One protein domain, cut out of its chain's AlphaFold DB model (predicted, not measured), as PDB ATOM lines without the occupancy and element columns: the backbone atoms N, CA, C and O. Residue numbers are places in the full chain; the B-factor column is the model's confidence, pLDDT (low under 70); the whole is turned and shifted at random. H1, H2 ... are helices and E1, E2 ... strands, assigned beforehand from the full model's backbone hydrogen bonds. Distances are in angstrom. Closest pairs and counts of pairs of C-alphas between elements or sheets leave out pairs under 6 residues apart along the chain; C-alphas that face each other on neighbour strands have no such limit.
ATOM      1  N   SER A  27      -6.615  10.266   4.138       32.06
ATOM      2  CA  SER A  27      -6.394   8.847   3.870       32.06
ATOM      3  C   SER A  27      -7.742   8.169   3.609       32.06
ATOM      4  O   SER A  27      -8.608   8.127   4.483       32.06
ATOM      5  N   CYS A  28      -7.942   7.674   2.390       33.28
ATOM      6  CA  CYS A  28      -9.046   6.778   2.066       33.28
ATOM      7  C   CYS A  28      -8.638   5.372   2.521       33.28
ATOM      8  O   CYS A  28      -7.828   4.721   1.866       33.28
ATOM      9  N   PHE A  29      -9.144   4.924   3.669       31.98
ATOM     10  CA  PHE A  29      -8.813   3.610   4.218       31.98
ATOM     11  C   PHE A  29      -9.713   2.530   3.606       31.98
ATOM     12  O   PHE A  29     -10.933   2.589   3.749       31.98
ATOM     13  N   LEU A  30      -9.109   1.532   2.956       38.78
ATOM     14  CA  LEU A  30      -9.741   0.244   2.678       38.78
ATOM     15  C   LEU A  30      -9.319  -0.712   3.797       38.78
ATOM     16  O   LEU A  30      -8.147  -1.074   3.909       38.78
ATOM     17  N   VAL A  31     -10.266  -1.099   4.647       40.25
ATOM     18  CA  VAL A  31     -10.016  -2.047   5.738       40.25
ATOM     19  C   VAL A  31     -10.502  -3.421   5.299       40.25
ATOM     20  O   VAL A  31     -11.693  -3.593   5.045       40.25
ATOM     21  N   VAL A  32      -9.575  -4.374   5.206       40.06
ATOM     22  CA  VAL A  32      -9.852  -5.792   4.955       40.06
ATOM     23  C   VAL A  32      -9.450  -6.576   6.202       40.06
ATOM     24  O   VAL A  32      -8.366  -6.373   6.746       40.06
ATOM     25  N   TYR A  33     -10.331  -7.453   6.678       40.44
ATOM     26  CA  TYR A  33     -10.046  -8.414   7.746       40.44
ATOM     27  C   TYR A  33     -10.044  -9.818   7.135       40.44
ATOM     28  O   TYR A  33     -10.882 -10.076   6.282       40.44
ATOM     29  N   GLY A  34      -9.128 -10.693   7.561       36.06
ATOM     30  CA  GLY A  34      -9.078 -12.115   7.182       36.06
ATOM     31  C   GLY A  34      -8.244 -12.919   8.190       36.06
ATOM     32  O   GLY A  34      -7.244 -12.405   8.695       36.06
ATOM     33  N   LEU A  35      -8.656 -14.143   8.543       43.72
ATOM     34  CA  LEU A  35      -8.051 -15.053   9.538       43.72
ATOM     35  C   LEU A  35      -8.021 -16.560   9.149       43.72
ATOM     36  O   LEU A  35      -8.753 -17.372   9.699       43.72
ATOM     37  N   SER A  36      -7.066 -16.918   8.281       39.44
ATOM     38  CA  SER A  36      -6.572 -18.251   7.829       39.44
ATOM     39  C   SER A  36      -7.522 -19.412   7.428       39.44
ATOM     40  O   SER A  36      -8.138 -20.053   8.276       39.44
ATOM     41  N   ARG A  37      -7.384 -19.883   6.172       35.25
ATOM     42  CA  ARG A  37      -6.793 -21.202   5.848       35.25
ATOM     43  C   ARG A  37      -5.964 -21.170   4.559       35.25
ATOM     44  O   ARG A  37      -6.486 -20.986   3.469       35.25
ATOM     45  N   SER A  38      -4.668 -21.450   4.727       42.34
ATOM     46  CA  SER A  38      -3.684 -21.813   3.690       42.34
ATOM     47  C   SER A  38      -3.559 -20.827   2.515       42.34
ATOM     48  O   SER A  38      -4.296 -20.893   1.542       42.34
ATOM     49  N   ASN A  39      -2.524 -19.981   2.604       39.34
ATOM     50  CA  ASN A  39      -2.036 -18.996   1.621       39.34
ATOM     51  C   ASN A  39      -2.713 -17.621   1.538       39.34
ATOM     52  O   ASN A  39      -2.271 -16.797   0.736       39.34
ATOM     53  N   VAL A  40      -3.669 -17.290   2.408       40.44
ATOM     54  CA  VAL A  40      -4.250 -15.937   2.420       40.44
ATOM     55  C   VAL A  40      -3.590 -15.061   3.484       40.44
ATOM     56  O   VAL A  40      -3.686 -15.298   4.689       40.44
ATOM     57  N   ARG A  41      -2.867 -14.049   2.992       42.53
ATOM     58  CA  ARG A  41      -2.198 -13.007   3.774       42.53
ATOM     59  C   ARG A  41      -3.253 -12.119   4.425       42.53
ATOM     60  O   ARG A  41      -4.129 -11.590   3.749       42.53
ATOM     61  N   ARG A  42      -3.156 -11.952   5.740       46.81
ATOM     62  CA  ARG A  42      -4.015 -11.057   6.523       46.81
ATOM     63  C   ARG A  42      -3.539  -9.633   6.274       46.81
ATOM     64  O   ARG A  42      -2.333  -9.411   6.329       46.81
ATOM     65  N   GLY A  43      -4.423  -8.666   6.025       41.09
ATOM     66  CA  GLY A  43      -3.958  -7.288   6.106       41.09
ATOM     67  C   GLY A  43      -4.873  -6.155   5.704       41.09
ATOM     68  O   GLY A  43      -5.829  -6.311   4.959       41.09
ATOM     69  N   VAL A  44      -4.500  -4.985   6.211       43.88
ATOM     70  CA  VAL A  44      -5.087  -3.685   5.885       43.88
ATOM     71  C   VAL A  44      -4.334  -3.095   4.696       43.88
ATOM     72  O   VAL A  44      -3.107  -3.169   4.637       43.88
ATOM     73  N   VAL A  45      -5.059  -2.486   3.759       43.12
ATOM     74  CA  VAL A  45      -4.463  -1.839   2.590       43.12
ATOM     75  C   VAL A  45      -4.429  -0.330   2.809       43.12
ATOM     76  O   VAL A  45      -5.458   0.346   2.789       43.12
ATOM     77  N   CYS A  46      -3.225   0.212   2.976       37.38
ATOM     78  CA  CYS A  46      -2.989   1.652   3.044       37.38
ATOM     79  C   CYS A  46      -2.444   2.154   1.704       37.38
ATOM     80  O   CYS A  46      -1.405   1.690   1.239       37.38
ATOM     81  N   THR A  47      -3.107   3.137   1.094       38.59
ATOM     82  CA  THR A  47      -2.533   3.896  -0.024       38.59
ATOM     83  C   THR A  47      -1.854   5.148   0.519       38.59
ATOM     84  O   THR A  47      -2.535   6.085   0.935       38.59
ATOM     85  N   GLN A  84       1.151   0.285  -5.681       60.62
ATOM     86  CA  GLN A  84       1.055  -1.121  -5.344       60.62
ATOM     87  C   GLN A  84       0.440  -1.225  -3.949       60.62
ATOM     88  O   GLN A  84       1.066  -0.912  -2.935       60.62
ATOM     89  N   ARG A  85      -0.826  -1.640  -3.903       70.06
ATOM     90  CA  ARG A  85      -1.511  -1.986  -2.662       70.06
ATOM     91  C   ARG A  85      -0.912  -3.294  -2.148       70.06
ATOM     92  O   ARG A  85      -0.868  -4.282  -2.877       70.06
ATOM     93  N   ARG A  86      -0.437  -3.306  -0.902       68.75
ATOM     94  CA  ARG A  86       0.186  -4.484  -0.283       68.75
ATOM     95  C   ARG A  86      -0.616  -4.932   0.930       68.75
ATOM     96  O   ARG A  86      -1.111  -4.104   1.688       68.75
ATOM     97  N   TRP A  87      -0.681  -6.244   1.122       71.31
ATOM     98  CA  TRP A  87      -1.133  -6.857   2.365       71.31
ATOM     99  C   TRP A  87      -0.154  -6.565   3.506       71.31
ATOM    100  O   TRP A  87       1.052  -6.763   3.352       71.31
ATOM    101  N   VAL A  88      -0.676  -6.111   4.642       74.00
ATOM    102  CA  VAL A  88       0.098  -5.887   5.868       74.00
ATOM    103  C   VAL A  88      -0.391  -6.841   6.941       74.00
ATOM    104  O   VAL A  88      -1.501  -6.675   7.437       74.00
ATOM    105  N   GLU A  89       0.441  -7.808   7.313       68.25
ATOM    106  CA  GLU A  89       0.101  -8.749   8.376       68.25
ATOM    107  C   GLU A  89      -0.109  -8.014   9.701       68.25
ATOM    108  O   GLU A  89       0.683  -7.162  10.101       68.25
ATOM    109  N   VAL A  90      -1.216  -8.330  10.368       67.75
ATOM    110  CA  VAL A  90      -1.530  -7.806  11.695       67.75
ATOM    111  C   VAL A  90      -1.116  -8.857  12.717       67.75
ATOM    112  O   VAL A  90      -1.628  -9.979  12.702       67.75
ATOM    113  N   GLU A  91      -0.182  -8.498  13.596       59.41
ATOM    114  CA  GLU A  91       0.269  -9.369  14.681       59.41
ATOM    115  C   GLU A  91      -0.850  -9.594  15.721       59.41
ATOM    116  O   GLU A  91      -1.634  -8.696  16.029       59.41
ATOM    117  N   ASP A 103     -12.458 -18.893   7.418       68.94
ATOM    118  CA  ASP A 103     -11.762 -17.693   7.043       68.94
ATOM    119  C   ASP A 103     -12.544 -16.914   5.992       68.94
ATOM    120  O   ASP A 103     -13.141 -17.536   5.116       68.94
ATOM    121  N   PHE A 104     -12.569 -15.587   6.081       69.06
ATOM    122  CA  PHE A 104     -13.219 -14.762   5.067       69.06
ATOM    123  C   PHE A 104     -12.630 -13.353   5.027       69.06
ATOM    124  O   PHE A 104     -12.262 -12.782   6.054       69.06
ATOM    125  N   ALA A 105     -12.573 -12.798   3.827       74.81
ATOM    126  CA  ALA A 105     -12.197 -11.443   3.506       74.81
ATOM    127  C   ALA A 105     -13.434 -10.555   3.317       74.81
ATOM    128  O   ALA A 105     -14.445 -10.927   2.715       74.81
ATOM    129  N   ILE A 106     -13.321  -9.330   3.825       80.88
ATOM    130  CA  ILE A 106     -14.324  -8.279   3.656       80.88
ATOM    131  C   ILE A 106     -13.693  -7.114   2.906       80.88
ATOM    132  O   ILE A 106     -12.667  -6.592   3.332       80.88
ATOM    133  N   VAL A 107     -14.334  -6.646   1.843       82.25
ATOM    134  CA  VAL A 107     -13.970  -5.405   1.150       82.25
ATOM    135  C   VAL A 107     -15.036  -4.355   1.415       82.25
ATOM    136  O   VAL A 107     -16.215  -4.598   1.198       82.25
ATOM    137  N   SER A 108     -14.625  -3.164   1.846       85.25
ATOM    138  CA  SER A 108     -15.505  -1.996   1.953       85.25
ATOM    139  C   SER A 108     -15.043  -0.913   0.987       85.25
ATOM    140  O   SER A 108     -13.951  -0.369   1.144       85.25
ATOM    141  N   HIS A 109     -15.844  -0.614  -0.033       85.62
ATOM    142  CA  HIS A 109     -15.444   0.259  -1.132       85.62
ATOM    143  C   HIS A 109     -16.477   1.360  -1.385       85.62
ATOM    144  O   HIS A 109     -17.660   1.099  -1.593       85.62
ATOM    145  N   ASN A 110     -16.033   2.616  -1.418       88.56
ATOM    146  CA  ASN A 110     -16.859   3.733  -1.868       88.56
ATOM    147  C   ASN A 110     -16.662   3.928  -3.370       88.56
ATOM    148  O   ASN A 110     -15.614   4.397  -3.805       88.56
ATOM    149  N   ILE A 111     -17.677   3.569  -4.150       88.44
ATOM    150  CA  ILE A 111     -17.568   3.509  -5.611       88.44
ATOM    151  C   ILE A 111     -17.798   4.857  -6.299       88.44
ATOM    152  O   ILE A 111     -17.683   4.935  -7.521       88.44
ATOM    153  N   LEU A 112     -18.162   5.905  -5.544       89.25
ATOM    154  CA  LEU A 112     -18.587   7.197  -6.087       89.25
ATOM    155  C   LEU A 112     -19.626   7.007  -7.213       89.25
ATOM    156  O   LEU A 112     -19.328   7.186  -8.394       89.25
ATOM    157  N   GLY A 113     -20.849   6.595  -6.863       86.25
ATOM    158  CA  GLY A 113     -21.899   6.308  -7.848       86.25
ATOM    159  C   GLY A 113     -22.136   7.453  -8.841       86.25
ATOM    160  O   GLY A 113     -21.853   8.617  -8.545       86.25
ATOM    161  N   ASP A 114     -22.652   7.130 -10.027       88.88
ATOM    162  CA  ASP A 114     -22.713   8.063 -11.159       88.88
ATOM    163  C   ASP A 114     -23.410   9.394 -10.859       88.88
ATOM    164  O   ASP A 114     -22.886  10.467 -11.167       88.88
ATOM    165  N   HIS A 115     -24.533   9.346 -10.143       87.00
ATOM    166  CA  HIS A 115     -25.228  10.556  -9.714       87.00
ATOM    167  C   HIS A 115     -24.346  11.453  -8.829       87.00
ATOM    168  O   HIS A 115     -24.326  12.667  -8.999       87.00
ATOM    169  N   ASN A 116     -23.562  10.876  -7.913       85.56
ATOM    170  CA  ASN A 116     -22.681  11.664  -7.046       85.56
ATOM    171  C   ASN A 116     -21.531  12.297  -7.840       85.56
ATOM    172  O   ASN A 116     -21.212  13.463  -7.623       85.56
ATOM    173  N   ALA A 117     -20.938  11.551  -8.776       86.69
ATOM    174  CA  ALA A 117     -19.873  12.054  -9.642       86.69
ATOM    175  C   ALA A 117     -20.359  13.187 -10.564       86.69
ATOM    176  O   ALA A 117     -19.657  14.174 -10.769       86.69
ATOM    177  N   SER A 118     -21.566  13.051 -11.117       83.88
ATOM    178  CA  SER A 118     -22.150  14.036 -12.031       83.88
ATOM    179  C   SER A 118     -22.714  15.268 -11.324       83.88
ATOM    180  O   SER A 118     -22.621  16.360 -11.882       83.88
ATOM    181  N   LYS A 119     -23.254  15.122 -10.107       86.38
ATOM    182  CA  LYS A 119     -23.779  16.229  -9.294       86.38
ATOM    183  C   LYS A 119     -22.680  17.103  -8.693       86.38
ATOM    184  O   LYS A 119     -22.875  18.304  -8.558       86.38
ATOM    185  N   HIS A 120     -21.541  16.509  -8.344       85.69
ATOM    186  CA  HIS A 120     -20.438  17.188  -7.658       85.69
ATOM    187  C   HIS A 120     -19.181  17.273  -8.533       85.69
ATOM    188  O   HIS A 120     -18.082  16.914  -8.107       85.69
ATOM    189  N   ARG A 121     -19.342  17.700  -9.794       80.62
ATOM    190  CA  ARG A 121     -18.232  17.831 -10.763       80.62
ATOM    191  C   ARG A 121     -17.178  18.842 -10.324       80.62
ATOM    192  O   ARG A 121     -16.003  18.672 -10.629       80.62
ATOM    193  N   ASP A 122     -17.606  19.862  -9.592       84.44
ATOM    194  CA  ASP A 122     -16.771  20.897  -8.990       84.44
ATOM    195  C   ASP A 122     -15.706  20.328  -8.038       84.44
ATOM    196  O   ASP A 122     -14.637  20.914  -7.900       84.44
ATOM    197  N   LEU A 123     -15.948  19.151  -7.446       87.19
ATOM    198  CA  LEU A 123     -14.984  18.474  -6.575       87.19
ATOM    199  C   LEU A 123     -13.861  17.754  -7.341       87.19
ATOM    200  O   LEU A 123     -12.881  17.328  -6.727       87.19
ATOM    201  N   TYR A 124     -13.984  17.608  -8.663       86.62
ATOM    202  CA  TYR A 124     -13.049  16.853  -9.502       86.62
ATOM    203  C   TYR A 124     -12.512  17.672 -10.695       86.62
ATOM    204  O   TYR A 124     -12.500  17.162 -11.817       86.62
ATOM    205  N   PRO A 125     -12.020  18.914 -10.495       81.44
ATOM    206  CA  PRO A 125     -11.683  19.824 -11.596       81.44
ATOM    207  C   PRO A 125     -10.476  19.361 -12.428       81.44
ATOM    208  O   PRO A 125     -10.359  19.705 -13.597       81.44
ATOM    209  N   ASN A 126      -9.594  18.551 -11.833       85.25
ATOM    210  CA  ASN A 126      -8.347  18.092 -12.452       85.25
ATOM    211  C   ASN A 126      -8.457  16.701 -13.097       85.25
ATOM    212  O   ASN A 126      -7.444  16.132 -13.506       85.25
ATOM    213  N   ILE A 127      -9.654  16.110 -13.128       82.06
ATOM    214  CA  ILE A 127      -9.874  14.777 -13.695       82.06
ATOM    215  C   ILE A 127     -10.487  14.939 -15.088       82.06
ATOM    216  O   ILE A 127     -11.562  15.533 -15.194       82.06
ATOM    217  N   PRO A 128      -9.870  14.397 -16.158       84.56
ATOM    218  CA  PRO A 128     -10.453  14.514 -17.485       84.56
ATOM    219  C   PRO A 128     -11.806  13.805 -17.546       84.56
ATOM    220  O   PRO A 128     -12.013  12.747 -16.946       84.56
ATOM    221  N   PHE A 129     -12.744  14.370 -18.293       77.50
ATOM    222  CA  PHE A 129     -14.140  13.925 -18.298       77.50
ATOM    223  C   PHE A 129     -14.344  12.488 -18.739       77.50
ATOM    224  O   PHE A 129     -15.172  11.778 -18.169       77.50
ATOM    225  N   ASP A 130     -13.537  12.025 -19.689       81.06
ATOM    226  CA  ASP A 130     -13.562  10.633 -20.116       81.06
ATOM    227  C   ASP A 130     -13.232   9.663 -18.976       81.06
ATOM    228  O   ASP A 130     -13.641   8.508 -19.035       81.06
ATOM    229  N   TYR A 131     -12.517  10.091 -17.930       83.50
ATOM    230  CA  TYR A 131     -12.285   9.295 -16.716       83.50
ATOM    231  C   TYR A 131     -13.463   9.334 -15.738       83.50
ATOM    232  O   TYR A 131     -13.585   8.432 -14.917       83.50
ATOM    233  N   MET A 132     -14.339  10.338 -15.830       84.69
ATOM    234  CA  MET A 132     -15.517  10.480 -14.967       84.69
ATOM    235  C   MET A 132     -16.773   9.812 -15.537       84.69
ATOM    236  O   MET A 132     -17.718   9.571 -14.781       84.69
ATOM    237  N   LYS A 133     -16.777   9.436 -16.824       86.31
ATOM    238  CA  LYS A 133     -17.854   8.646 -17.446       86.31
ATOM    239  C   LYS A 133     -18.113   7.350 -16.672       86.31
ATOM    240  O   LYS A 133     -17.185   6.579 -16.410       86.31
ATOM    241  N   TRP A 134     -19.381   7.093 -16.344       89.06
ATOM    242  CA  TRP A 134     -19.791   5.908 -15.586       89.06
ATOM    243  C   TRP A 134     -19.323   4.606 -16.217       89.06
ATOM    244  O   TRP A 134     -18.736   3.783 -15.525       89.06
ATOM    245  N   ASP A 135     -19.507   4.448 -17.529       87.69
ATOM    246  CA  ASP A 135     -19.167   3.207 -18.229       87.69
ATOM    247  C   ASP A 135     -17.691   2.839 -18.127       87.69
ATOM    248  O   ASP A 135     -17.346   1.663 -18.057       87.69
ATOM    249  N   ARG A 136     -16.819   3.844 -18.046       86.06
ATOM    250  CA  ARG A 136     -15.396   3.617 -17.829       86.06
ATOM    251  C   ARG A 136     -15.091   3.303 -16.368       86.06
ATOM    252  O   ARG A 136     -14.313   2.397 -16.083       86.06
ATOM    253  N   ARG A 137     -15.677   4.058 -15.433       90.44
ATOM    254  CA  ARG A 137     -15.425   3.866 -13.997       90.44
ATOM    255  C   ARG A 137     -15.960   2.531 -13.501       90.44
ATOM    256  O   ARG A 137     -15.250   1.867 -12.758       90.44
ATOM    257  N   LYS A 138     -17.161   2.125 -13.923       88.75
ATOM    258  CA  LYS A 138     -17.788   0.863 -13.506       88.75
ATOM    259  C   LYS A 138     -16.915  -0.343 -13.859       88.75
ATOM    260  O   LYS A 138     -16.760  -1.222 -13.022       88.75
ATOM    261  N   GLU A 139     -16.279  -0.327 -15.031       88.06
ATOM    262  CA  GLU A 139     -15.348  -1.374 -15.463       88.06
ATOM    263  C   GLU A 139     -14.118  -1.436 -14.547       88.06
ATOM    264  O   GLU A 139     -13.773  -2.492 -14.027       88.06
ATOM    265  N   LEU A 140     -13.495  -0.288 -14.262       86.31
ATOM    266  CA  LEU A 140     -12.331  -0.223 -13.371       86.31
ATOM    267  C   LEU A 140     -12.669  -0.602 -11.922       86.31
ATOM    268  O   LEU A 140     -11.876  -1.266 -11.262       86.31
ATOM    269  N   ILE A 141     -13.839  -0.189 -11.432       85.06
ATOM    270  CA  ILE A 141     -14.344  -0.533 -10.098       85.06
ATOM    271  C   ILE A 141     -14.587  -2.039 -10.005       85.06
ATOM    272  O   ILE A 141     -14.164  -2.663  -9.035       85.06
ATOM    273  N   PHE A 142     -15.225  -2.631 -11.018       86.44
ATOM    274  CA  PHE A 142     -15.457  -4.071 -11.080       86.44
ATOM    275  C   PHE A 142     -14.135  -4.841 -11.098       86.44
ATOM    276  O   PHE A 142     -13.940  -5.742 -10.286       86.44
ATOM    277  N   GLN A 143     -13.183  -4.425 -11.937       85.50
ATOM    278  CA  GLN A 143     -11.846  -5.013 -11.967       85.50
ATOM    279  C   GLN A 143     -11.126  -4.899 -10.617       85.50
ATOM    280  O   GLN A 143     -10.500  -5.869 -10.198       85.50
ATOM    281  N   ASP A 144     -11.203  -3.755  -9.922       81.75
ATOM    282  CA  ASP A 144     -10.596  -3.605  -8.590       81.75
ATOM    283  C   ASP A 144     -11.252  -4.565  -7.591       81.75
ATOM    284  O   ASP A 144     -10.543  -5.323  -6.940       81.75
ATOM    285  N   ILE A 145     -12.587  -4.614  -7.519       84.38
ATOM    286  CA  ILE A 145     -13.325  -5.504  -6.604       84.38
ATOM    287  C   ILE A 145     -12.999  -6.980  -6.876       84.38
ATOM    288  O   ILE A 145     -12.688  -7.715  -5.938       84.38
ATOM    289  N   CYS A 146     -13.008  -7.414  -8.141       83.56
ATOM    290  CA  CYS A 146     -12.706  -8.797  -8.515       83.56
ATOM    291  C   CYS A 146     -11.274  -9.213  -8.157       83.56
ATOM    292  O   CYS A 146     -11.055 -10.360  -7.777       83.56
ATOM    293  N   ARG A 147     -10.299  -8.294  -8.225       82.81
ATOM    294  CA  ARG A 147      -8.903  -8.580  -7.844       82.81
ATOM    295  C   ARG A 147      -8.743  -8.922  -6.365       82.81
ATOM    296  O   ARG A 147      -7.802  -9.633  -6.025       82.81
ATOM    297  N   TRP A 148      -9.625  -8.429  -5.495       80.62
ATOM    298  CA  TRP A 148      -9.547  -8.700  -4.057       80.62
ATOM    299  C   TRP A 148     -10.047 -10.089  -3.671       80.62
ATOM    300  O   TRP A 148      -9.664 -10.566  -2.606       80.62
ATOM    301  N   ASN A 149     -10.864 -10.731  -4.515       81.50
ATOM    302  CA  ASN A 149     -11.445 -12.052  -4.261       81.50
ATOM    303  C   ASN A 149     -12.049 -12.183  -2.846       81.50
ATOM    304  O   ASN A 149     -11.786 -13.149  -2.136       81.50
ATOM    305  N   ALA A 150     -12.805 -11.169  -2.421       82.44
ATOM    306  CA  ALA A 150     -13.416 -11.134  -1.098       82.44
ATOM    307  C   ALA A 150     -14.774 -11.840  -1.078       82.44
ATOM    308  O   ALA A 150     -15.570 -11.706  -2.007       82.44
ATOM    309  N   GLU A 151     -15.059 -12.532   0.019       81.69
ATOM    310  CA  GLU A 151     -16.310 -13.244   0.261       81.69
ATOM    311  C   GLU A 151     -17.458 -12.278   0.569       81.69
ATOM    312  O   GLU A 151     -18.607 -12.543   0.214       81.69
ATOM    313  N   ILE A 152     -17.162 -11.147   1.217       86.25
ATOM    314  CA  ILE A 152     -18.146 -10.107   1.522       86.25
ATOM    315  C   ILE A 152     -17.683  -8.780   0.929       86.25
ATOM    316  O   ILE A 152     -16.592  -8.293   1.224       86.25
ATOM    317  N   VAL A 153     -18.546  -8.154   0.131       87.12
ATOM    318  CA  VAL A 153     -18.290  -6.842  -0.469       87.12
ATOM    319  C   VAL A 153     -19.357  -5.848  -0.018       87.12
ATOM    320  O   VAL A 153     -20.546  -6.018  -0.279       87.12
ATOM    321  N   CYS A 154     -18.918  -4.774   0.629       87.19
ATOM    322  CA  CYS A 154     -19.740  -3.665   1.092       87.19
ATOM    323  C   CYS A 154     -19.487  -2.442   0.204       87.19
ATOM    324  O   CYS A 154     -18.389  -1.886   0.210       87.19
ATOM    325  N   LEU A 155     -20.498  -1.989  -0.541       87.25
ATOM    326  CA  LEU A 155     -20.367  -0.837  -1.436       87.25
ATOM    327  C   LEU A 155     -21.088   0.399  -0.889       87.25
ATOM    328  O   LEU A 155     -22.249   0.340  -0.489       87.25
ATOM    329  N   GLN A 156     -20.412   1.547  -0.915       86.62
ATOM    330  CA  GLN A 156     -20.928   2.828  -0.425       86.62
ATOM    331  C   GLN A 156     -21.111   3.827  -1.565       86.62
ATOM    332  O   GLN A 156     -20.420   3.761  -2.582       86.62
ATOM    333  N   ARG A 157     -22.017   4.798  -1.366       81.75
ATOM    334  CA  ARG A 157     -22.376   5.824  -2.367       81.75
ATOM    335  C   ARG A 157     -22.853   5.226  -3.697       81.75
ATOM    336  O   ARG A 157     -22.813   5.914  -4.718       81.75
ATOM    337  N   CYS A 158     -23.329   3.982  -3.665       72.38
ATOM    338  CA  CYS A 158     -24.125   3.395  -4.729       72.38
ATOM    339  C   CYS A 158     -25.421   4.189  -4.813       72.38
ATOM    340  O   CYS A 158     -26.092   4.378  -3.801       72.38
ATOM    341  N   VAL A 159     -25.762   4.675  -5.995       70.75
ATOM    342  CA  VAL A 159     -27.094   5.218  -6.240       70.75
ATOM    343  C   VAL A 159     -27.760   4.208  -7.153       70.75
ATOM    344  O   VAL A 159     -27.257   3.952  -8.246       70.75
TER     345      VAL A 159
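Overview. This is residues 27 to 47, 84 to 91 and 103 to 159 of the 163 residues of a protein of Spirodela intermedia (UniProt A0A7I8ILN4). Two short strands, E1 and E2, lie side by side as a small ribbon, and the long helix H3 runs back alongside it, nearest with its residues 141 to 148. H1 and H2 sit towards one end, and residues 27 to 47, a long stretch with no named element, fold back on themselves near Ser 38 towards the other. The 86 printed residues run E1, H1, H2, H3, E2; the two-strand sheet, E1 beside E2, is parallel and the class is mixed, helices and strands, with under half of the residues in named elements. The whole is loose, with a radius of gyration of the C-alphas of 15.1 A, a rod spanning 44 by 22 by 18 A.

Along the chain. Start at C-alpha 27, (-6.394, 8.847, 3.870). E1, residues 106 to 110, begins at C-alpha 106, (-14.324, -8.279, 3.656), and runs 13.5 A. Next find H1, residues 114 to 119, and H2, residues 129 to 132. H3, residues 134 to 148, runs 21.2 A. E2, residues 152 to 156, runs 13.4 A to C-alpha 156, (-20.928, 2.828, -0.425).

Arrangement. E1 and E2 are parallel at 15 degrees; look for N 107 and O 152, 2.9 A apart, within hydrogen-bond range. E1, H1 H2 H3, E2 form a strand-helix-strand unit, two parallel neighbour strands with helices between. The closest C-alphas of E1 and H3, Val 107 and Trp 148, are 7.6 A apart. H1 and H3 are close but not clearly touching, Asp 114 to Trp 134 being their closest C-alphas at 5.7 A. H2 and H3 are also close but not clearly touching, with C-alphas 131 and 137 closest at 6.8 A. H2 is apart from both strands. Every O i to N i+4 pair is within range in H1, 9 of 11 in H3; H2 is too short for one.

Size, cuts and confidence. C-alphas 38 and 122, the two farthest apart, are 46.4 A apart. Cuts leave gaps of 8.1 A from C-alpha 47 to 84 and 16.5 A from 91 to 103. No link between named elements is long. The mean pLDDT of the printed part is 71.5, and 28 residues are under 70, among them residues 27 to 47.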